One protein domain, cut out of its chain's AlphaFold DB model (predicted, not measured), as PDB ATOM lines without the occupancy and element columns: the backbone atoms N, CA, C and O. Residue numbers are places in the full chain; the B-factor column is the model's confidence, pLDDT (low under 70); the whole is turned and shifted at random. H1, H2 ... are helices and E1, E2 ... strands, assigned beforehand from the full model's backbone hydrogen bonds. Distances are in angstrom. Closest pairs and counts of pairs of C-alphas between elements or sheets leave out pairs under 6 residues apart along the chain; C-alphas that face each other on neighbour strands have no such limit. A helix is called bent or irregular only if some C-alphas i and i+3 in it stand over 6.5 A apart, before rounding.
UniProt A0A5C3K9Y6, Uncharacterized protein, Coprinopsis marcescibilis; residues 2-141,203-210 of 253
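Overview. This is residues 2 to 141 and 203 to 210 of the 253 residues of an uncharacterized protein of Coprinopsis marcescibilis (UniProt A0A5C3K9Y6). Picture a bent ribbon of two long antiparallel strands, E3 and E8, the inner strands of a curled sheet of four, with a second group of strands, E1, E4, E5, E6 and E7, at one end of it and the helix H1 at the other. At one end of the ribbon are a three-strand sheet, E1, E4 and E7, and the hairpin E5 and E6, whose strand E6 packs on E7 and E4; at the other end the helix H1 crosses one face of a curled sheet, E2, E3, E8 and E9. The printed part has 148 residues, with one named helix and nine named strands in the order E1 E2 H1 E3 E4 E5 E6 E7 E8 E9; the sheets run E2 - E3 - E8 - E9, E1 - E4 - E7 and E5 - E6, all antiparallel. The class is mixed, helices and strands, and the whole is loose, with a radius of gyration of the C-alphas of 19.5 A and spans of 50 by 43 by 31 A.

Arrangement. Begin at E1, residues 9 to 14, and find its neighbour E4, residues 66 to 73, antiparallel at 168 degrees, with N 12 and O 70 2.8 A apart. On the other side of E4 is E7, residues 109 to 113, with N 69 and O 110 at 2.9 A. Next look at E2, residues 20 to 23, beside E3, residues 55 to 64, where N 22 and O 61 are 2.8 A apart. E3 is the neighbour of E8, residues 127 to 136, with N 57 and O 134 at 2.8 A; E3 bends by 75 degrees at residue 59 and E8 by 73 degrees at residue 132. The edge strand E9, residues 204 to 206, follows, with N 135 and O 205 at 2.8 A. H1, residues 30 to 47, is on this sheet at a height of 7.7 A, making two layers, a helix on one face of a sheet; it runs across the strands, at 90 degrees to E8 on the local plane. Its closest C-alpha pair with E8 is Cys 38 and Leu 136, 7.3 A. H1 is irregular, C-alphas 36 and 39 being 7.9 A apart, and 12 of its 14 O i to N i+4 pairs are within hydrogen-bond range. In the hairpin of E5, residues 83 to 88, and E6, residues 98 to 103, N 85 and O 101 are 2.8 A apart. The closest C-alphas of E6 and E7 are those of Arg 101 and Ala 111, 5.6 A.

Along the chain. Find C-alpha 9 at (363.939, 250.922, 323.188); from there E1 runs 17.1 A. E2 measures 9.8 A, and H1 runs 23.5 A from C-alpha 30 at (333.029, 260.826, 312.234). E3 measures 23.4 A, E4 24.2 A, E5 16.0 A, E6 15.5 A, E7 13.6 A and E8 23.2 A. E9 measures 6.4 A and ends at C-alpha 206, (343.777, 256.090, 311.594).

Size, cuts and confidence. The C-alphas of Pro 92 and Glu 141, the two farthest apart, are 54.3 A apart. Residues 142 to 202 are not printed, and C-alphas 141 and 203 are 13.0 A apart across the cut. The link from E7 to E8 is long, 13 residues. The mean pLDDT of the printed part is 75.7; 53 residues are under 70, among them 74 to 83 and 102 to 123.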
ATOM      1  N   ASN A   2     361.520 257.583 339.944       63.44
ATOM      2  CA  ASN A   2     362.560 256.749 339.330       63.44
ATOM      3  C   ASN A   2     361.890 255.675 338.468       63.44
ATOM      4  O   ASN A   2     360.939 255.041 338.926       63.44
ATOM      5  N   TYR A   3     362.389 255.470 337.249       65.19
ATOM      6  CA  TYR A   3     361.838 254.518 336.285       65.19
ATOM      7  C   TYR A   3     362.918 253.524 335.845       65.19
ATOM      8  O   TYR A   3     364.069 253.909 335.652       65.19
ATOM      9  N   THR A   4     362.538 252.254 335.679       64.19
ATOM     10  CA  THR A   4     363.387 251.185 335.133       64.19
ATOM     11  C   THR A   4     362.662 250.490 333.985       64.19
ATOM     12  O   THR A   4     361.434 250.389 333.983       64.19
ATOM     13  N   TRP A   5     363.407 250.026 332.985       69.62
ATOM     14  CA  TRP A   5     362.847 249.435 331.771       69.62
ATOM     15  C   TRP A   5     363.614 248.183 331.342       69.62
ATOM     16  O   TRP A   5     364.763 247.983 331.726       69.62
ATOM     17  N   ARG A   6     362.947 247.317 330.567       69.06
ATOM     18  CA  ARG A   6     363.494 246.026 330.100       69.06
ATOM     19  C   ARG A   6     363.547 245.873 328.580       69.06
ATOM     20  O   ARG A   6     364.267 245.007 328.098       69.06
ATOM     21  N   ALA A   7     362.770 246.658 327.835       78.19
ATOM     22  CA  ALA A   7     362.807 246.629 326.375       78.19
ATOM     23  C   ALA A   7     364.079 247.330 325.865       78.19
ATOM     24  O   ALA A   7     364.587 248.185 326.590       78.19
ATOM     25  N   PRO A   8     364.580 247.001 324.658       75.81
ATOM     26  CA  PRO A   8     365.756 247.649 324.076       75.81
ATOM     27  C   PRO A   8     365.517 249.134 323.787       75.81
ATOM     28  O   PRO A   8     366.410 249.942 323.955       75.81
ATOM     29  N   GLU A   9     364.297 249.532 323.460       80.31
ATOM     30  CA  GLU A   9     363.939 250.922 323.188       80.31
ATOM     31  C   GLU A   9     362.617 251.271 323.865       80.31
ATOM     32  O   GLU A   9     361.777 250.401 324.121       80.31
ATOM     33  N   GLY A  10     362.430 252.549 324.171       77.94
ATOM     34  CA  GLY A  10     361.190 253.020 324.762       77.94
ATOM     35  C   GLY A  10     361.171 254.516 325.016       77.94
ATOM     36  O   GLY A  10     362.169 255.217 324.866       77.94
ATOM     37  N   ALA A  11     360.001 255.005 325.409       79.56
ATOM     38  CA  ALA A  11     359.816 256.379 325.833       79.56
ATOM     39  C   ALA A  11     358.849 256.448 327.015       79.56
ATOM     40  O   ALA A  11     357.881 255.691 327.094       79.56
ATOM     41  N   VAL A  12     359.118 257.375 327.926       80.62
ATOM     42  CA  VAL A  12     358.280 257.704 329.072       80.62
ATOM     43  C   VAL A  12     357.766 259.119 328.878       80.62
ATOM     44  O   VAL A  12     358.547 260.042 328.659       80.62
ATOM     45  N   LEU A  13     356.453 259.286 328.990       82.19
ATOM     46  CA  LEU A  13     355.791 260.579 329.066       82.19
ATOM     47  C   LEU A  13     355.294 260.785 330.497       82.19
ATOM     48  O   LEU A  13     354.617 259.915 331.043       82.19
ATOM     49  N   VAL A  14     355.591 261.941 331.084       82.19
ATOM     50  CA  VAL A  14     355.097 262.327 332.412       82.19
ATOM     51  C   VAL A  14     354.351 263.650 332.326       82.19
ATOM     52  O   VAL A  14     354.814 264.586 331.676       82.19
ATOM     53  N   THR A  15     353.216 263.727 333.021       83.75
ATOM     54  CA  THR A  15     352.396 264.930 333.215       83.75
ATOM     55  C   THR A  15     352.364 265.270 334.713       83.75
ATOM     56  O   THR A  15     351.507 264.778 335.450       83.75
ATOM     57  N   PRO A  16     353.335 266.059 335.215       72.75
ATOM     58  CA  PRO A  16     353.582 266.221 336.654       72.75
ATOM     59  C   PRO A  16     352.400 266.781 337.451       72.75
ATOM     60  O   PRO A  16     352.260 266.475 338.632       72.75
ATOM     61  N   PHE A  17     351.551 267.581 336.807       77.19
ATOM     62  CA  PHE A  17     350.381 268.215 337.420       77.19
ATOM     63  C   PHE A  17     349.068 267.503 337.077       77.19
ATOM     64  O   PHE A  17     347.988 268.084 337.157       77.19
ATOM     65  N   GLY A  18     349.164 266.237 336.670       81.00
ATOM     66  CA  GLY A  18     348.043 265.503 336.113       81.00
ATOM     67  C   GLY A  18     347.756 265.910 334.673       81.00
ATOM     68  O   GLY A  18     348.377 266.804 334.100       81.00
ATOM     69  N   ALA A  19     346.828 265.190 334.057       85.56
ATOM     70  CA  ALA A  19     346.367 265.492 332.718       85.56
ATOM     71  C   ALA A  19     344.904 265.101 332.557       85.56
ATOM     72  O   ALA A  19     344.411 264.205 333.246       85.56
ATOM     73  N   TYR A  20     344.218 265.774 331.641       86.00
ATOM     74  CA  TYR A  20     342.839 265.469 331.299       86.00
ATOM     75  C   TYR A  20     342.764 264.882 329.899       86.00
ATOM     76  O   TYR A  20     343.296 265.453 328.950       86.00
ATOM     77  N   THR A  21     342.092 263.744 329.768       87.69
ATOM     78  CA  THR A  21     341.877 263.119 328.467       87.69
ATOM     79  C   THR A  21     340.550 263.587 327.895       87.69
ATOM     80  O   THR A  21     339.489 263.322 328.456       87.69
ATOM     81  N   GLU A  22     340.611 264.212 326.728       88.31
ATOM     82  CA  GLU A  22     339.456 264.481 325.887       88.31
ATOM     83  C   GLU A  22     339.473 263.479 324.741       88.31
ATOM     84  O   GLU A  22     340.433 263.412 323.982       88.31
ATOM     85  N   SER A  23     338.420 262.682 324.592       89.88
ATOM     86  CA  SER A  23     338.248 261.836 323.414       89.88
ATOM     87  C   SER A  23     336.798 261.863 322.983       89.88
ATOM     88  O   SER A  23     335.887 261.745 323.803       89.88
ATOM     89  N   LEU A  24     336.593 261.943 321.674       88.31
ATOM     90  CA  LEU A  24     335.305 261.684 321.064       88.31
ATOM     91  C   LEU A  24     334.880 260.253 321.424       88.31
ATOM     92  O   LEU A  24     335.627 259.303 321.163       88.31
ATOM     93  N   LYS A  25     333.723 260.127 322.085       86.88
ATOM     94  CA  LYS A  25     333.197 258.846 322.590       86.88
ATOM     95  C   LYS A  25     332.737 257.932 321.456       86.88
ATOM     96  O   LYS A  25     332.997 256.737 321.504       86.88
ATOM     97  N   ASP A  26     332.095 258.507 320.441       87.12
ATOM     98  CA  ASP A  26     331.650 257.799 319.244       87.12
ATOM     99  C   ASP A  26     332.451 258.260 318.021       87.12
ATOM    100  O   ASP A  26     332.343 259.402 317.583       87.12
ATOM    101  N   ARG A  27     333.266 257.357 317.473       85.56
ATOM    102  CA  ARG A  27     334.046 257.594 316.249       85.56
ATOM    103  C   ARG A  27     333.390 256.982 315.008       85.56
ATOM    104  O   ARG A  27     333.869 257.203 313.902       85.56
ATOM    105  N   SER A  28     332.306 256.223 315.170       87.12
ATOM    106  CA  SER A  28     331.662 255.528 314.050       87.12
ATOM    107  C   SER A  28     331.016 256.505 313.065       87.12
ATOM    108  O   SER A  28     331.051 256.287 311.857       87.12
ATOM    109  N   SER A  29     330.506 257.627 313.571       88.06
ATOM    110  CA  SER A  29     329.875 258.682 312.779       88.06
ATOM    111  C   SER A  29     330.872 259.659 312.143       88.06
ATOM    112  O   SER A  29     330.577 260.240 311.096       88.06
ATOM    113  N   ILE A  30     332.066 259.831 312.725       90.50
ATOM    114  CA  ILE A  30     333.029 260.826 312.234       90.50
ATOM    115  C   ILE A  30     333.807 260.336 311.015       90.50
ATOM    116  O   ILE A  30     334.072 261.116 310.107       90.50
ATOM    117  N   GLU A  31     334.146 259.050 310.944       89.88
ATOM    118  CA  GLU A  31     334.937 258.525 309.830       89.88
ATOM    119  C   GLU A  31     334.224 258.665 308.469       89.88
ATOM    120  O   GLU A  31     334.841 259.207 307.545       89.88
ATOM    121  N   PRO A  32     332.934 258.292 308.312       90.62
ATOM    122  CA  PRO A  32     332.200 258.531 307.068       90.62
ATOM    123  C   PRO A  32     332.127 260.018 306.710       90.62
ATOM    124  O   PRO A  32     332.284 260.383 305.546       90.62
ATOM    125  N   PHE A  33     331.944 260.887 307.710       90.44
ATOM    126  CA  PHE A  33     331.928 262.333 307.508       90.44
ATOM    127  C   PHE A  33     333.269 262.846 306.970       90.44
ATOM    128  O   PHE A  33     333.284 263.634 306.022       90.44
ATOM    129  N   ILE A  34     334.392 262.385 307.531       91.44
ATOM    130  CA  ILE A  34     335.731 262.766 307.068       91.44
ATOM    131  C   ILE A  34     335.954 262.261 305.644       91.44
ATOM    132  O   ILE A  34     336.373 263.047 304.796       91.44
ATOM    133  N   LYS A  35     335.624 260.994 305.348       88.69
ATOM    134  CA  LYS A  35     335.731 260.426 303.990       88.69
ATOM    135  C   LYS A  35     334.954 261.257 302.979       88.69
ATOM    136  O   LYS A  35     335.489 261.608 301.932       88.69
ATOM    137  N   HIS A  36     333.723 261.627 303.326       89.94
ATOM    138  CA  HIS A  36     332.863 262.432 302.467       89.94
ATOM    139  C   HIS A  36     333.401 263.856 302.244       89.94
ATOM    140  O   HIS A  36     333.288 264.395 301.147       89.94
ATOM    141  N   ASN A  37     334.018 264.468 303.259       90.31
ATOM    142  CA  ASN A  37     334.456 265.869 303.213       90.31
ATOM    143  C   ASN A  37     335.959 266.062 302.953       90.31
ATOM    144  O   ASN A  37     336.416 267.204 302.905       90.31
ATOM    145  N   CYS A  38     336.740 264.994 302.772       87.94
ATOM    146  CA  CYS A  38     338.203 265.062 302.715       87.94
ATOM    147  C   CYS A  38     338.717 266.040 301.642       87.94
ATOM    148  O   CYS A  38     339.543 266.907 301.934       87.94
ATOM    149  N   ALA A  39     338.150 265.994 300.432       86.12
ATOM    150  CA  ALA A  39     338.508 266.918 299.351       86.12
ATOM    151  C   ALA A  39     338.249 268.389 299.724       86.12
ATOM    152  O   ALA A  39     339.077 269.265 299.470       86.12
ATOM    153  N   ARG A  40     337.123 268.667 300.394       89.00
ATOM    154  CA  ARG A  40     336.765 270.015 300.855       89.00
ATOM    155  C   ARG A  40     337.704 270.507 301.957       89.00
ATOM    156  O   ARG A  40     338.062 271.683 301.966       89.00
ATOM    157  N   LEU A  41     338.118 269.621 302.862       89.25
ATOM    158  CA  LEU A  41     339.092 269.936 303.911       89.25
ATOM    159  C   LEU A  41     340.459 270.288 303.313       89.25
ATOM    160  O   LEU A  41     341.052 271.293 303.705       89.25
ATOM    161  N   TYR A  42     340.914 269.534 302.309       88.12
ATOM    162  CA  TYR A  42     342.136 269.850 301.569       88.12
ATOM    163  C   TYR A  42     342.051 271.172 300.816       88.12
ATOM    164  O   TYR A  42     342.982 271.975 300.876       88.12
ATOM    165  N   HIS A  43     340.926 271.445 300.156       88.56
ATOM    166  CA  HIS A  43     340.716 272.720 299.478       88.56
ATOM    167  C   HIS A  43     340.784 273.907 300.456       88.56
ATOM    168  O   HIS A  43     341.479 274.890 300.205       88.56
ATOM    169  N   LEU A  44     340.137 273.791 301.622       90.81
ATOM    170  CA  LEU A  44     340.222 274.795 302.687       90.81
ATOM    171  C   LEU A  44     341.657 274.996 303.195       90.81
ATOM    172  O   LEU A  44     342.072 276.135 303.410       90.81
ATOM    173  N   ALA A  45     342.415 273.914 303.378       88.44
ATOM    174  CA  ALA A  45     343.805 273.981 303.818       88.44
ATOM    175  C   ALA A  45     344.710 274.657 302.772       88.44
ATOM    176  O   ALA A  45     345.522 275.517 303.121       88.44
ATOM    177  N   ARG A  46     344.504 274.361 301.481       88.00
ATOM    178  CA  ARG A  46     345.213 275.011 300.367       88.00
ATOM    179  C   ARG A  46     344.961 276.508 300.307       88.00
ATOM    180  O   ARG A  46     345.914 277.265 300.132       88.00
ATOM    181  N   ASN A  47     343.723 276.944 300.539       90.44
ATOM    182  CA  ASN A  47     343.381 278.369 300.605       90.44
ATOM    183  C   ASN A  47     344.080 279.093 301.772       90.44
ATOM    184  O   ASN A  47     344.176 280.315 301.770       90.44
ATOM    185  N   ARG A  48     344.611 278.344 302.748       89.62
ATOM    186  CA  ARG A  48     345.444 278.844 303.854       89.62
ATOM    187  C   ARG A  48     346.947 278.617 303.641       89.62
ATOM    188  O   ARG A  48     347.724 278.791 304.572       89.62
ATOM    189  N   GLY A  49     347.360 278.219 302.438       88.75
ATOM    190  CA  GLY A  49     348.761 278.000 302.072       88.75
ATOM    191  C   GLY A  49     349.297 276.589 302.341       88.75
ATOM    192  O   GLY A  49     350.458 276.322 302.043       88.75
ATOM    193  N   ILE A  50     348.480 275.661 302.846       84.38
ATOM    194  CA  ILE A  50     348.900 274.279 303.117       84.38
ATOM    195  C   ILE A  50     348.655 273.432 301.864       84.38
ATOM    196  O   ILE A  50     347.525 273.036 301.585       84.38
ATOM    197  N   ARG A  51     349.708 273.184 301.077       81.38
ATOM    198  CA  ARG A  51     349.586 272.503 299.772       81.38
ATOM    199  C   ARG A  51     349.906 271.015 299.809       81.38
ATOM    200  O   ARG A  51     349.166 270.227 299.234       81.38
ATOM    201  N   THR A  52     350.996 270.657 300.475       78.50
ATOM    202  CA  THR A  52     351.591 269.312 300.412       78.50
ATOM    203  C   THR A  52     351.626 268.604 301.761       78.50
ATOM    204  O   THR A  52     351.956 267.423 301.824       78.50
ATOM    205  N   ALA A  53     351.298 269.303 302.851       81.19
ATOM    206  CA  ALA A  53     351.335 268.704 304.176       81.19
ATOM    207  C   ALA A  53     350.118 267.789 304.395       81.19
ATOM    208  O   ALA A  53     349.002 268.163 304.014       81.19
ATOM    209  N   PRO A  54     350.304 266.622 305.039       84.88
ATOM    210  CA  PRO A  54     349.185 265.806 305.484       84.88
ATOM    211  C   PRO A  54     348.337 266.590 306.488       84.88
ATOM    212  O   PRO A  54     348.860 267.320 307.335       84.88
ATOM    213  N   LEU A  55     347.020 266.423 306.403       89.38
ATOM    214  CA  LEU A  55     346.099 266.992 307.381       89.38
ATOM    215  C   LEU A  55     345.810 265.969 308.471       89.38
ATOM    216  O   LEU A  55     345.679 264.777 308.208       89.38
ATOM    217  N   TYR A  56     345.671 266.449 309.701       91.31
ATOM    218  CA  TYR A  56     345.362 265.613 310.851       91.31
ATOM    219  C   TYR A  56     344.049 266.073 311.475       91.31
ATOM    220  O   TYR A  56     343.898 267.241 311.832       91.31
ATOM    221  N   ILE A  57     343.101 265.152 311.622       91.44
ATOM    222  CA  ILE A  57     341.872 265.370 312.385       91.44
ATOM    223  C   ILE A  57     342.045 264.702 313.733       91.44
ATOM    224  O   ILE A  57     342.041 263.479 313.837       91.44
ATOM    225  N   VAL A  58     342.202 265.519 314.766       91.25
ATOM    226  CA  VAL A  58     342.362 265.059 316.142       91.25
ATOM    227  C   VAL A  58     340.989 264.718 316.714       91.25
ATOM    228  O   VAL A  58     340.119 265.579 316.806       91.25
ATOM    229  N   THR A  59     340.801 263.468 317.131       91.38
ATOM    230  CA  THR A  59     339.575 263.007 317.808       91.38
ATOM    231  C   THR A  59     339.780 262.730 319.286       91.38
ATOM    232  O   THR A  59     338.826 262.424 319.996       91.38
ATOM    233  N   GLY A  60     341.019 262.804 319.756       89.75
ATOM    234  CA  GLY A  60     341.303 262.762 321.175       89.75
ATOM    235  C   GLY A  60     342.690 263.282 321.498       89.75
ATOM    236  O   GLY A  60     343.652 263.047 320.759       89.75
ATOM    237  N   CYS A  61     342.776 263.985 322.615       90.50
ATOM    238  CA  CYS A  61     343.982 264.596 323.125       90.50
ATOM    239  C   CYS A  61     344.071 264.449 324.645       90.50
ATOM    240  O   CYS A  61     343.081 264.206 325.334       90.50
ATOM    241  N   VAL A  62     345.283 264.593 325.158       88.44
ATOM    242  CA  VAL A  62     345.571 264.728 326.579       88.44
ATOM    243  C   VAL A  62     346.027 266.161 326.811       88.44
ATOM    244  O   VAL A  62     347.006 266.597 326.206       88.44
ATOM    245  N   LYS A  63     345.311 266.887 327.670       88.81
ATOM    246  CA  LYS A  63     345.635 268.256 328.069       88.81
ATOM    247  C   LYS A  63     346.426 268.258 329.361       88.81
ATOM    248  O   LYS A  63     346.033 267.595 330.320       88.81
ATOM    249  N   SER A  64     347.505 269.024 329.406       86.06
ATOM    250  CA  SER A  64     348.332 269.189 330.599       86.06
ATOM    251  C   SER A  64     348.877 270.611 330.694       86.06
ATOM    252  O   SER A  64     349.016 271.296 329.681       86.06
ATOM    253  N   ALA A  65     349.206 271.054 331.905       80.69
ATOM    254  CA  ALA A  65     349.940 272.303 332.123       80.69
ATOM    255  C   ALA A  65     351.426 272.157 331.773       80.69
ATOM    256  O   ALA A  65     352.081 273.083 331.300       80.69
ATOM    257  N   SER A  66     351.964 270.952 331.954       78.06
ATOM    258  CA  SER A  66     353.336 270.616 331.594       78.06
ATOM    259  C   SER A  66     353.453 269.140 331.240       78.06
ATOM    260  O   SER A  66     352.710 268.288 331.738       78.06
ATOM    261  N   TRP A  67     354.387 268.815 330.359       81.19
ATOM    262  CA  TRP A  67     354.731 267.432 330.074       81.19
ATOM    263  C   TRP A  67     356.229 267.320 329.850       81.19
ATOM    264  O   TRP A  67     356.919 268.272 329.489       81.19
ATOM    265  N   ALA A  68     356.750 266.134 330.102       77.81
ATOM    266  CA  ALA A  68     358.148 265.850 329.874       77.81
ATOM    267  C   ALA A  68     358.274 264.457 329.275       77.81
ATOM    268  O   ALA A  68     357.543 263.546 329.670       77.81
ATOM    269  N   THR A  69     359.211 264.290 328.346       78.50
ATOM    270  CA  THR A  69     359.487 262.994 327.724       78.50
ATOM    271  C   THR A  69     360.935 262.614 327.919       78.50
ATOM    272  O   THR A  69     361.836 263.454 327.865       78.50
ATOM    273  N   ALA A  70     361.144 261.327 328.118       78.50
ATOM    274  CA  ALA A  70     362.453 260.721 328.073       78.50
ATOM    275  C   ALA A  70     362.360 259.511 327.153       78.50
ATOM    276  O   ALA A  70     361.521 258.643 327.389       78.50
ATOM    277  N   SER A  71     363.194 259.449 326.122       77.44
ATOM    278  CA  SER A  71     363.377 258.236 325.331       77.44
ATOM    279  C   SER A  71     364.692 257.555 325.689       77.44
ATOM    280  O   SER A  71     365.627 258.180 326.194       77.44
ATOM    281  N   TYR A  72     364.745 256.248 325.467       75.31
ATOM    282  CA  TYR A  72     365.947 255.453 325.634       75.31
ATOM    283  C   TYR A  72     366.064 254.444 324.483       75.31
ATOM    284  O   TYR A  72     365.057 253.987 323.938       75.31
ATOM    285  N   SER A  73     367.301 254.086 324.139       77.44
ATOM    286  CA  SER A  73     367.635 253.028 323.181       77.44
ATOM    287  C   SER A  73     368.867 252.264 323.671       77.44
ATOM    288  O   SER A  73     369.834 252.866 324.134       77.44
ATOM    289  N   SER A  74     368.831 250.936 323.573       69.25
ATOM    290  CA  SER A  74     369.869 250.001 324.014       69.25
ATOM    291  C   SER A  74     371.127 250.074 323.165       69.25
ATOM    292  O   SER A  74     372.170 249.588 323.588       69.25
ATOM    293  N   GLU A  75     371.039 250.700 321.989       69.00
ATOM    294  CA  GLU A  75     372.202 251.063 321.175       69.00
ATOM    295  C   GLU A  75     373.134 252.042 321.912       69.00
ATOM    296  O   GLU A  75     374.311 252.154 321.574       69.00
ATOM    297  N   TYR A  76     372.641 252.681 322.979       63.91
ATOM    298  CA  TYR A  76     373.403 253.511 323.904       63.91
ATOM    299  C   TYR A  76     373.401 252.848 325.297       63.91
ATOM    300  O   TYR A  76     372.597 253.206 326.158       63.91
ATOM    301  N   PRO A  77     374.278 251.853 325.542       54.22
ATOM    302  CA  PRO A  77     374.144 250.835 326.597       54.22
ATOM    303  C   PRO A  77     374.403 251.321 328.031       54.22
ATOM    304  O   PRO A  77     374.666 250.518 328.928       54.22
ATOM    305  N   GLN A  78     374.344 252.622 328.298       58.00
ATOM    306  CA  GLN A  78     374.466 253.093 329.668       58.00
ATOM    307  C   GLN A  78     373.142 252.853 330.407       58.00
ATOM    308  O   GLN A  78     372.069 253.248 329.952       58.00
ATOM    309  N   SER A  79     373.229 252.186 331.563       57.19
ATOM    310  CA  SER A  79     372.151 252.037 332.549       57.19
ATOM    311  C   SER A  79     371.813 253.410 333.135       57.19
ATOM    312  O   SER A  79     372.197 253.759 334.250       57.19
ATOM    313  N   ILE A  80     371.154 254.231 332.330       59.75
ATOM    314  CA  ILE A  80     370.855 255.621 332.619       59.75
ATOM    315  C   ILE A  80     369.559 255.633 333.421       59.75
ATOM    316  O   ILE A  80     368.480 255.464 332.871       59.75
ATOM    317  N   VAL A  81     369.634 255.844 334.734       63.59
ATOM    318  CA  VAL A  81     368.427 256.112 335.526       63.59
ATOM    319  C   VAL A  81     367.961 257.529 335.190       63.59
ATOM    320  O   VAL A  81     368.582 258.508 335.598       63.59
ATOM    321  N   ALA A  82     366.879 257.646 334.421       66.38
ATOM    322  CA  ALA A  82     366.238 258.928 334.158       66.38
ATOM    323  C   ALA A  82     365.506 259.416 335.416       66.38
ATOM    324  O   ALA A  82     364.610 258.737 335.924       66.38
ATOM    325  N   SER A  83     365.873 260.603 335.908       68.12
ATOM    326  CA  SER A  83     365.194 261.252 337.032       68.12
ATOM    327  C   SER A  83     364.570 262.571 336.592       68.12
ATOM    328  O   SER A  83     365.231 263.403 335.969       68.12
ATOM    329  N   LEU A  84     363.289 262.767 336.906       71.62
ATOM    330  CA  LEU A  84     362.598 264.031 336.671       71.62
ATOM    331  C   LEU A  84     362.827 264.953 337.865       71.62
ATOM    332  O   LEU A  84     362.369 264.661 338.972       71.62
ATOM    333  N   GLN A  85     363.503 266.072 337.629       72.31
ATOM    334  CA  GLN A  85     363.705 267.120 338.619       72.31
ATOM    335  C   GLN A  85     362.738 268.273 338.381       72.31
ATOM    336  O   GLN A  85     362.525 268.705 337.247       72.31
ATOM    337  N   ASN A  86     362.176 268.774 339.476       71.62
ATOM    338  CA  ASN A  86     361.478 270.046 339.515       71.62
ATOM    339  C   ASN A  86     362.496 271.130 339.900       71.62
ATOM    340  O   ASN A  86     363.148 271.022 340.938       71.62
ATOM    341  N   LEU A  87     362.662 272.133 339.048       75.50
ATOM    342  CA  LEU A  87     363.581 273.244 339.228       75.50
ATOM    343  C   LEU A  87     362.770 274.523 339.435       75.50
ATOM    344  O   LEU A  87     361.920 274.877 338.618       75.50
ATOM    345  N   ALA A  88     363.058 275.250 340.512       71.88
ATOM    346  CA  ALA A  88     362.519 276.592 340.682       71.88
ATOM    347  C   ALA A  88     363.082 277.505 339.584       71.88
ATOM    348  O   ALA A  88     364.294 277.544 339.352       71.88
ATOM    349  N   ARG A  89     362.211 278.243 338.892       73.31
ATOM    350  CA  ARG A  89     362.639 279.236 337.908       73.31
ATOM    351  C   ARG A  89     363.069 280.484 338.673       73.31
ATOM    352  O   ARG A  89     362.239 281.126 339.303       73.31
ATOM    353  N   THR A  90     364.353 280.816 338.640       66.06
ATOM    354  CA  THR A  90     364.890 282.027 339.268       66.06
ATOM    355  C   THR A  90     364.932 283.167 338.248       66.06
ATOM    356  O   THR A  90     365.664 283.110 337.265       66.06
ATOM    357  N   GLY A  91     364.118 284.209 338.450       73.06
ATOM    358  CA  GLY A  91     364.161 285.433 337.649       73.06
ATOM    359  C   GLY A  91     363.280 286.556 338.215       73.06
ATOM    360  O   GLY A  91     362.311 286.290 338.923       73.06
ATOM    361  N   PRO A  92     363.576 287.835 337.931       58.19
ATOM    362  CA  PRO A  92     362.711 288.934 338.353       58.19
ATOM    363  C   PRO A  92     361.315 288.766 337.726       58.19
ATOM    364  O   PRO A  92     361.178 288.681 336.508       58.19
ATOM    365  N   GLY A  93     360.281 288.656 338.568       68.06
ATOM    366  CA  GLY A  93     358.891 288.411 338.148       68.06
ATOM    367  C   GLY A  93     358.478 286.935 338.046       68.06
ATOM    368  O   GLY A  93     357.345 286.648 337.664       68.06
ATOM    369  N   SER A  94     359.345 285.984 338.406       57.19
ATOM    370  CA  SER A  94     359.012 284.554 338.435       57.19
ATOM    371  C   SER A  94     358.297 284.167 339.736       57.19
ATOM    372  O   SER A  94     358.834 283.422 340.554       57.19
ATOM    373  N   GLY A  95     357.087 284.680 339.972       61.78
ATOM    374  CA  GLY A  95     356.253 284.147 341.059       61.78
ATOM    375  C   GLY A  95     356.082 282.634 340.888       61.78
ATOM    376  O   GLY A  95     355.833 282.227 339.763       61.78
ATOM    377  N   ASN A  96     356.280 281.832 341.948       59.00
ATOM    378  CA  ASN A  96     356.132 280.360 342.053       59.00
ATOM    379  C   ASN A  96     356.147 279.554 340.733       59.00
ATOM    380  O   ASN A  96     355.319 278.667 340.523       59.00
ATOM    381  N   GLN A  97     357.077 279.855 339.827       68.19
ATOM    382  CA  GLN A  97     357.161 279.200 338.529       68.19
ATOM    383  C   GLN A  97     358.193 278.092 338.616       68.19
ATOM    384  O   GLN A  97     359.343 278.301 339.000       68.19
ATOM    385  N   PHE A  98     357.760 276.907 338.222       65.75
ATOM    386  CA  PHE A  98     358.561 275.700 338.220       65.75
ATOM    387  C   PHE A  98     358.837 275.282 336.778       65.75
ATOM    388  O   PHE A  98     357.980 275.425 335.904       65.75
ATOM    389  N   SER A  99     360.039 274.782 336.515       69.19
ATOM    390  CA  SER A  99     360.383 274.103 335.271       69.19
ATOM    391  C   SER A  99     360.796 272.674 335.578       69.19
ATOM    392  O   SER A  99     361.316 272.366 336.646       69.19
ATOM    393  N   TYR A 100     360.540 271.777 334.640       67.75
ATOM    394  CA  TYR A 100     360.937 270.388 334.786       67.75
ATOM    395  C   TYR A 100     362.155 270.122 333.931       67.75
ATOM    396  O   TYR A 100     362.284 270.650 332.829       67.75
ATOM    397  N   ARG A 101     363.051 269.287 334.439       71.56
ATOM    398  CA  ARG A 101     364.184 268.783 333.680       71.56
ATOM    399  C   ARG A 101     364.359 267.316 334.005       71.56
ATOM    400  O   ARG A 101     364.588 266.944 335.152       71.56
ATOM    401  N   TRP A 102     364.287 266.486 332.978       67.69
ATOM    402  CA  TRP A 102     364.852 265.151 333.053       67.69
ATOM    403  C   TRP A 102     366.371 265.274 333.104       67.69
ATOM    404  O   TRP A 102     366.977 265.990 332.309       67.69
ATOM    405  N   THR A 103     366.992 264.603 334.061       67.69
ATOM    406  CA  THR A 103     368.443 264.533 334.169       67.69
ATOM    407  C   THR A 103     368.874 263.086 334.260       67.69
ATOM    408  O   THR A 103     368.249 262.283 334.954       67.69
ATOM    409  N   SER A 104     369.947 262.781 333.537       59.88
ATOM    410  CA  SER A 104     370.655 261.504 333.602       59.88
ATOM    411  C   SER A 104     371.951 261.498 332.772       59.88
ATOM    412  O   SER A 104     372.905 260.862 333.190       59.88
ATOM    413  N   LYS A 105     371.986 262.284 331.677       56.41
ATOM    414  CA  LYS A 105     373.057 262.537 330.674       56.41
ATOM    415  C   LYS A 105     373.738 261.294 330.045       56.41
ATOM    416  O   LYS A 105     374.334 260.526 330.788       56.41
ATOM    417  N   PRO A 106     373.908 261.225 328.700       46.81
ATOM    418  CA  PRO A 106     373.139 261.759 327.549       46.81
ATOM    419  C   PRO A 106     372.441 260.593 326.786       46.81
ATOM    420  O   PRO A 106     372.816 259.446 326.967       46.81
ATOM    421  N   SER A 107     371.417 260.705 325.941       51.03
ATOM    422  CA  SER A 107     370.934 261.724 325.002       51.03
ATOM    423  C   SER A 107     369.460 261.408 324.674       51.03
ATOM    424  O   SER A 107     369.165 260.258 324.361       51.03
ATOM    425  N   GLY A 108     368.548 262.389 324.711       54.78
ATOM    426  CA  GLY A 108     367.129 262.185 324.334       54.78
ATOM    427  C   GLY A 108     366.099 262.555 325.407       54.78
ATOM    428  O   GLY A 108     365.020 261.972 325.471       54.78
ATOM    429  N   THR A 109     366.433 263.503 326.287       59.72
ATOM    430  CA  THR A 109     365.513 263.963 327.331       59.72
ATOM    431  C   THR A 109     365.114 265.405 327.073       59.72
ATOM    432  O   THR A 109     365.960 266.292 327.124       59.72
ATOM    433  N   ASP A 110     363.822 265.622 326.837       61.50
ATOM    434  CA  ASP A 110     363.252 266.940 326.573       61.50
ATOM    435  C   ASP A 110     362.077 267.180 327.521       61.50
ATOM    436  O   ASP A 110     361.131 266.391 327.616       61.50
ATOM    437  N   ALA A 111     362.138 268.292 328.247       61.00
ATOM    438  CA  ALA A 111     361.019 268.796 329.027       61.00
ATOM    439  C   ALA A 111     360.463 270.034 328.330       61.00
ATOM    440  O   ALA A 111     361.225 270.909 327.920       61.00
ATOM    441  N   GLN A 112     359.141 270.094 328.194       60.88
ATOM    442  CA  GLN A 112     358.463 271.173 327.490       60.88
ATOM    443  C   GLN A 112     357.423 271.803 328.415       60.88
ATOM    444  O   GLN A 112     356.589 271.133 329.028       60.88
ATOM    445  N   THR A 113     357.479 273.124 328.525       60.28
ATOM    446  CA  THR A 113     356.448 273.929 329.181       60.28
ATOM    447  C   THR A 113     355.803 274.805 328.131       60.28
ATOM    448  O   THR A 113     356.503 275.448 327.346       60.28
ATOM    449  N   GLY A 114     354.476 274.829 328.113       59.59
ATOM    450  CA  GLY A 114     353.744 275.598 327.124       59.59
ATOM    451  C   GLY A 114     353.927 277.102 327.234       59.59
ATOM    452  O   GLY A 114     354.233 277.613 328.313       59.59
ATOM    453  N   PRO A 115     353.699 277.846 326.141       59.12
ATOM    454  CA  PRO A 115     353.673 279.298 326.191       59.12
ATOM    455  C   PRO A 115     352.472 279.779 327.017       59.12
ATOM    456  O   PRO A 115     351.320 279.626 326.618       59.12
ATOM    457  N   ASN A 116     352.738 280.425 328.155       59.97
ATOM    458  CA  ASN A 116     351.701 280.985 329.039       59.97
ATOM    459  C   ASN A 116     350.947 282.183 328.428       59.97
ATOM    460  O   ASN A 116     350.071 282.753 329.069       59.97
ATOM    461  N   THR A 117     351.299 282.605 327.212       53.34
ATOM    462  CA  THR A 117     350.794 283.827 326.569       53.34
ATOM    463  C   THR A 117     349.373 283.704 326.030       53.34
ATOM    464  O   THR A 117     348.735 284.724 325.795       53.34
ATOM    465  N   PHE A 118     348.880 282.482 325.814       53.00
ATOM    466  CA  PHE A 118     347.560 282.229 325.215       53.00
ATOM    467  C   PHE A 118     346.616 281.444 326.127       53.00
ATOM    468  O   PHE A 118     345.497 281.121 325.732       53.00
ATOM    469  N   SER A 119     347.064 281.122 327.337       55.78
ATOM    470  CA  SER A 119     346.267 280.426 328.337       55.78
ATOM    471  C   SER A 119     345.282 281.406 328.969       55.78
ATOM    472  O   SER A 119     345.668 282.513 329.351       55.78
ATOM    473  N   ALA A 120     344.016 281.011 329.120       59.78
ATOM    474  CA  ALA A 120     343.126 281.756 330.003       59.78
ATOM    475  C   ALA A 120     343.738 281.759 331.419       59.78
ATOM    476  O   ALA A 120     344.306 280.741 331.817       59.78
ATOM    477  N   PRO A 121     343.600 282.834 332.217       57.06
ATOM    478  CA  PRO A 121     344.189 282.902 333.562       57.06
ATOM    479  C   PRO A 121     343.784 281.748 334.498       57.06
ATOM    480  O   PRO A 121     344.444 281.512 335.503       57.06
ATOM    481  N   LEU A 122     342.688 281.057 334.172       66.44
ATOM    482  CA  LEU A 122     342.101 279.955 334.935       66.44
ATOM    483  C   LEU A 122     342.434 278.561 334.380       66.44
ATOM    484  O   LEU A 122     342.110 277.576 335.037       66.44
ATOM    485  N   ASP A 123     343.029 278.457 333.188       69.31
ATOM    486  CA  ASP A 123     343.396 277.171 332.588       69.31
ATOM    487  C   ASP A 123     344.876 277.177 332.225       69.31
ATOM    488  O   ASP A 123     345.280 277.603 331.144       69.31
ATOM    489  N   ASP A 124     345.699 276.699 333.149       71.00
ATOM    490  CA  ASP A 124     347.136 276.535 332.951       71.00
ATOM    491  C   ASP A 124     347.477 275.375 331.994       71.00
ATOM    492  O   ASP A 124     348.631 275.235 331.588       71.00
ATOM    493  N   ARG A 125     346.485 274.586 331.550       77.75
ATOM    494  CA  ARG A 125     346.647 273.407 330.677       77.75
ATOM    495  C   ARG A 125     346.688 273.752 329.192       77.75
ATOM    496  O   ARG A 125     345.874 273.300 328.389       77.75
ATOM    497  N   ASN A 126     347.686 274.533 328.808       77.31
ATOM    498  CA  ASN A 126     347.895 274.968 327.426       77.31
ATOM    499  C   ASN A 126     348.658 273.960 326.548       77.31
ATOM    500  O   ASN A 126     348.963 274.272 325.395       77.31
ATOM    501  N   GLN A 127     349.017 272.780 327.064       82.56
ATOM    502  CA  GLN A 127     349.709 271.746 326.297       82.56
ATOM    503  C   GLN A 127     348.769 270.615 325.913       82.56
ATOM    504  O   GLN A 127     348.091 270.048 326.765       82.56
ATOM    505  N   ASN A 128     348.780 270.253 324.629       84.38
ATOM    506  CA  ASN A 128     347.975 269.168 324.083       84.38
ATOM    507  C   ASN A 128     348.878 268.092 323.487       84.38
ATOM    508  O   ASN A 128     349.670 268.370 322.587       84.38
ATOM    509  N   LEU A 129     348.699 266.855 323.936       85.06
ATOM    510  CA  LEU A 129     349.228 265.676 323.269       85.06
ATOM    511  C   LEU A 129     348.110 265.001 322.478       85.06
ATOM    512  O   LEU A 129     347.124 264.544 323.050       85.06
ATOM    513  N   PHE A 130     348.260 264.911 321.162       87.94
ATOM    514  CA  PHE A 130     347.280 264.250 320.305       87.94
ATOM    515  C   PHE A 130     347.471 262.732 320.354       87.94
ATOM    516  O   PHE A 130     348.469 262.208 319.869       87.94
ATOM    517  N   ILE A 131     346.508 262.030 320.953       85.88
ATOM    518  CA  ILE A 131     346.581 260.577 321.183       85.88
ATOM    519  C   ILE A 131     345.784 259.774 320.157       85.88
ATOM    520  O   ILE A 131     345.999 258.576 319.998       85.88
ATOM    521  N   SER A 132     344.825 260.407 319.480       87.50
ATOM    522  CA  SER A 132     344.001 259.730 318.486       87.50
ATOM    523  C   SER A 132     343.460 260.695 317.449       87.50
ATOM    524  O   SER A 132     343.163 261.856 317.745       87.50
ATOM    525  N   GLY A 133     343.294 260.182 316.241       92.06
ATOM    526  CA  GLY A 133     342.799 260.952 315.125       92.06
ATOM    527  C   GLY A 133     342.898 260.190 313.817       92.06
ATOM    528  O   GLY A 133     343.162 258.985 313.793       92.06
ATOM    529  N   TYR A 134     342.722 260.943 312.744       90.94
ATOM    530  CA  TYR A 134     342.831 260.494 311.369       90.94
ATOM    531  C   TYR A 134     343.880 261.341 310.664       90.94
ATOM    532  O   TYR A 134     343.858 262.570 310.762       90.94
ATOM    533  N   ARG A 135     344.802 260.690 309.965       92.00
ATOM    534  CA  ARG A 135     345.698 261.332 309.015       92.00
ATOM    535  C   ARG A 135     345.041 261.240 307.648       92.00
ATOM    536  O   ARG A 135     344.732 260.159 307.160       92.00
ATOM    537  N   LEU A 136     344.814 262.393 307.049       88.94
ATOM    538  CA  LEU A 136     344.340 262.503 305.689       88.94
ATOM    539  C   LEU A 136     345.598 262.584 304.843       88.94
ATOM    540  O   LEU A 136     346.423 263.471 305.069       88.94
ATOM    541  N   ASN A 137     345.748 261.703 303.866       83.81
ATOM    542  CA  ASN A 137     346.828 261.821 302.897       83.81
ATOM    543  C   ASN A 137     346.329 262.649 301.717       83.81
ATOM    544  O   ASN A 137     345.199 262.474 301.254       83.81
ATOM    545  N   ALA A 138     347.144 263.602 301.265       71.69
ATOM    546  CA  ALA A 138     346.844 264.291 300.028       71.69
ATOM    547  C   ALA A 138     346.919 263.215 298.952       71.69
ATOM    548  O   ALA A 138     347.966 262.585 298.791       71.69
ATOM    549  N   LEU A 139     345.809 262.964 298.257       67.38
ATOM    550  CA  LEU A 139     345.900 262.219 297.013       67.38
ATOM    551  C   LEU A 139     346.878 263.016 296.161       67.38
ATOM    552  O   LEU A 139     346.656 264.214 295.961       67.38
ATOM    553  N   ALA A 140     347.980 262.380 295.759       61.19
ATOM    554  CA  ALA A 140     348.842 262.947 294.745       61.19
ATOM    555  C   ALA A 140     347.902 263.307 293.597       61.19
ATOM    556  O   ALA A 140     347.267 262.435 292.996       61.19
ATOM    557  N   GLU A 141     347.711 264.604 293.382       58.44
ATOM    558  CA  GLU A 141     347.237 265.044 292.093       58.44
ATOM    559  C   GLU A 141     348.351 264.569 291.176       58.44
ATOM    560  O   GLU A 141     349.435 265.144 291.175       58.44
ATOM    561  N   ASP A 203     342.369 258.437 300.862       79.94
ATOM    562  CA  ASP A 203     342.937 257.481 301.792       79.94
ATOM    563  C   ASP A 203     343.027 258.111 303.185       79.94
ATOM    564  O   ASP A 203     343.473 259.256 303.351       79.94
ATOM    565  N   ILE A 204     342.528 257.379 304.178       78.38
ATOM    566  CA  ILE A 204     342.487 257.820 305.566       78.38
ATOM    567  C   ILE A 204     343.167 256.765 306.412       78.38
ATOM    568  O   ILE A 204     342.627 255.680 306.619       78.38
ATOM    569  N   ASP A 205     344.282 257.166 307.008       82.38
ATOM    570  CA  ASP A 205     344.974 256.350 307.982       82.38
ATOM    571  C   ASP A 205     344.506 256.745 309.385       82.38
ATOM    572  O   ASP A 205     344.697 257.898 309.801       82.38
ATOM    573  N   PRO A 206     343.905 255.836 310.171       76.44
ATOM    574  CA  PRO A 206     343.777 256.090 311.594       76.44
ATOM    575  C   PRO A 206     345.181 256.243 312.186       76.44
ATOM    576  O   PRO A 206     346.129 255.572 311.771       76.44
ATOM    577  N   PHE A 207     345.327 257.102 313.197       75.25
ATOM    578  CA  PHE A 207     346.565 257.128 313.980       75.25
ATOM    579  C   PHE A 207     346.843 255.707 314.466       75.25
ATOM    580  O   PHE A 207     345.875 255.017 314.799       75.25
ATOM    581  N   PRO A 208     348.111 255.261 314.527       63.12
ATOM    582  CA  PRO A 208     348.433 253.915 314.966       63.12
ATOM    583  C   PRO A 208     347.799 253.668 316.335       63.12
ATOM    584  O   PRO A 208     348.287 254.123 317.369       63.12
ATOM    585  N   GLN A 209     346.678 252.945 316.334       52.56
ATOM    586  CA  GLN A 209     345.978 252.534 317.536       52.56
ATOM    587  C   GLN A 209     346.733 251.331 318.077       52.56
ATOM    588  O   GLN A 209     346.248 250.201 318.053       52.56
ATOM    589  N   ARG A 210     347.954 251.553 318.576       48.16
ATOM    590  CA  ARG A 210     348.466 250.617 319.565       48.16
ATOM    591  C   ARG A 210     347.449 250.685 320.690       48.16
ATOM    592  O   ARG A 210     347.265 251.741 321.294       48.16
TER     593      ARG A 210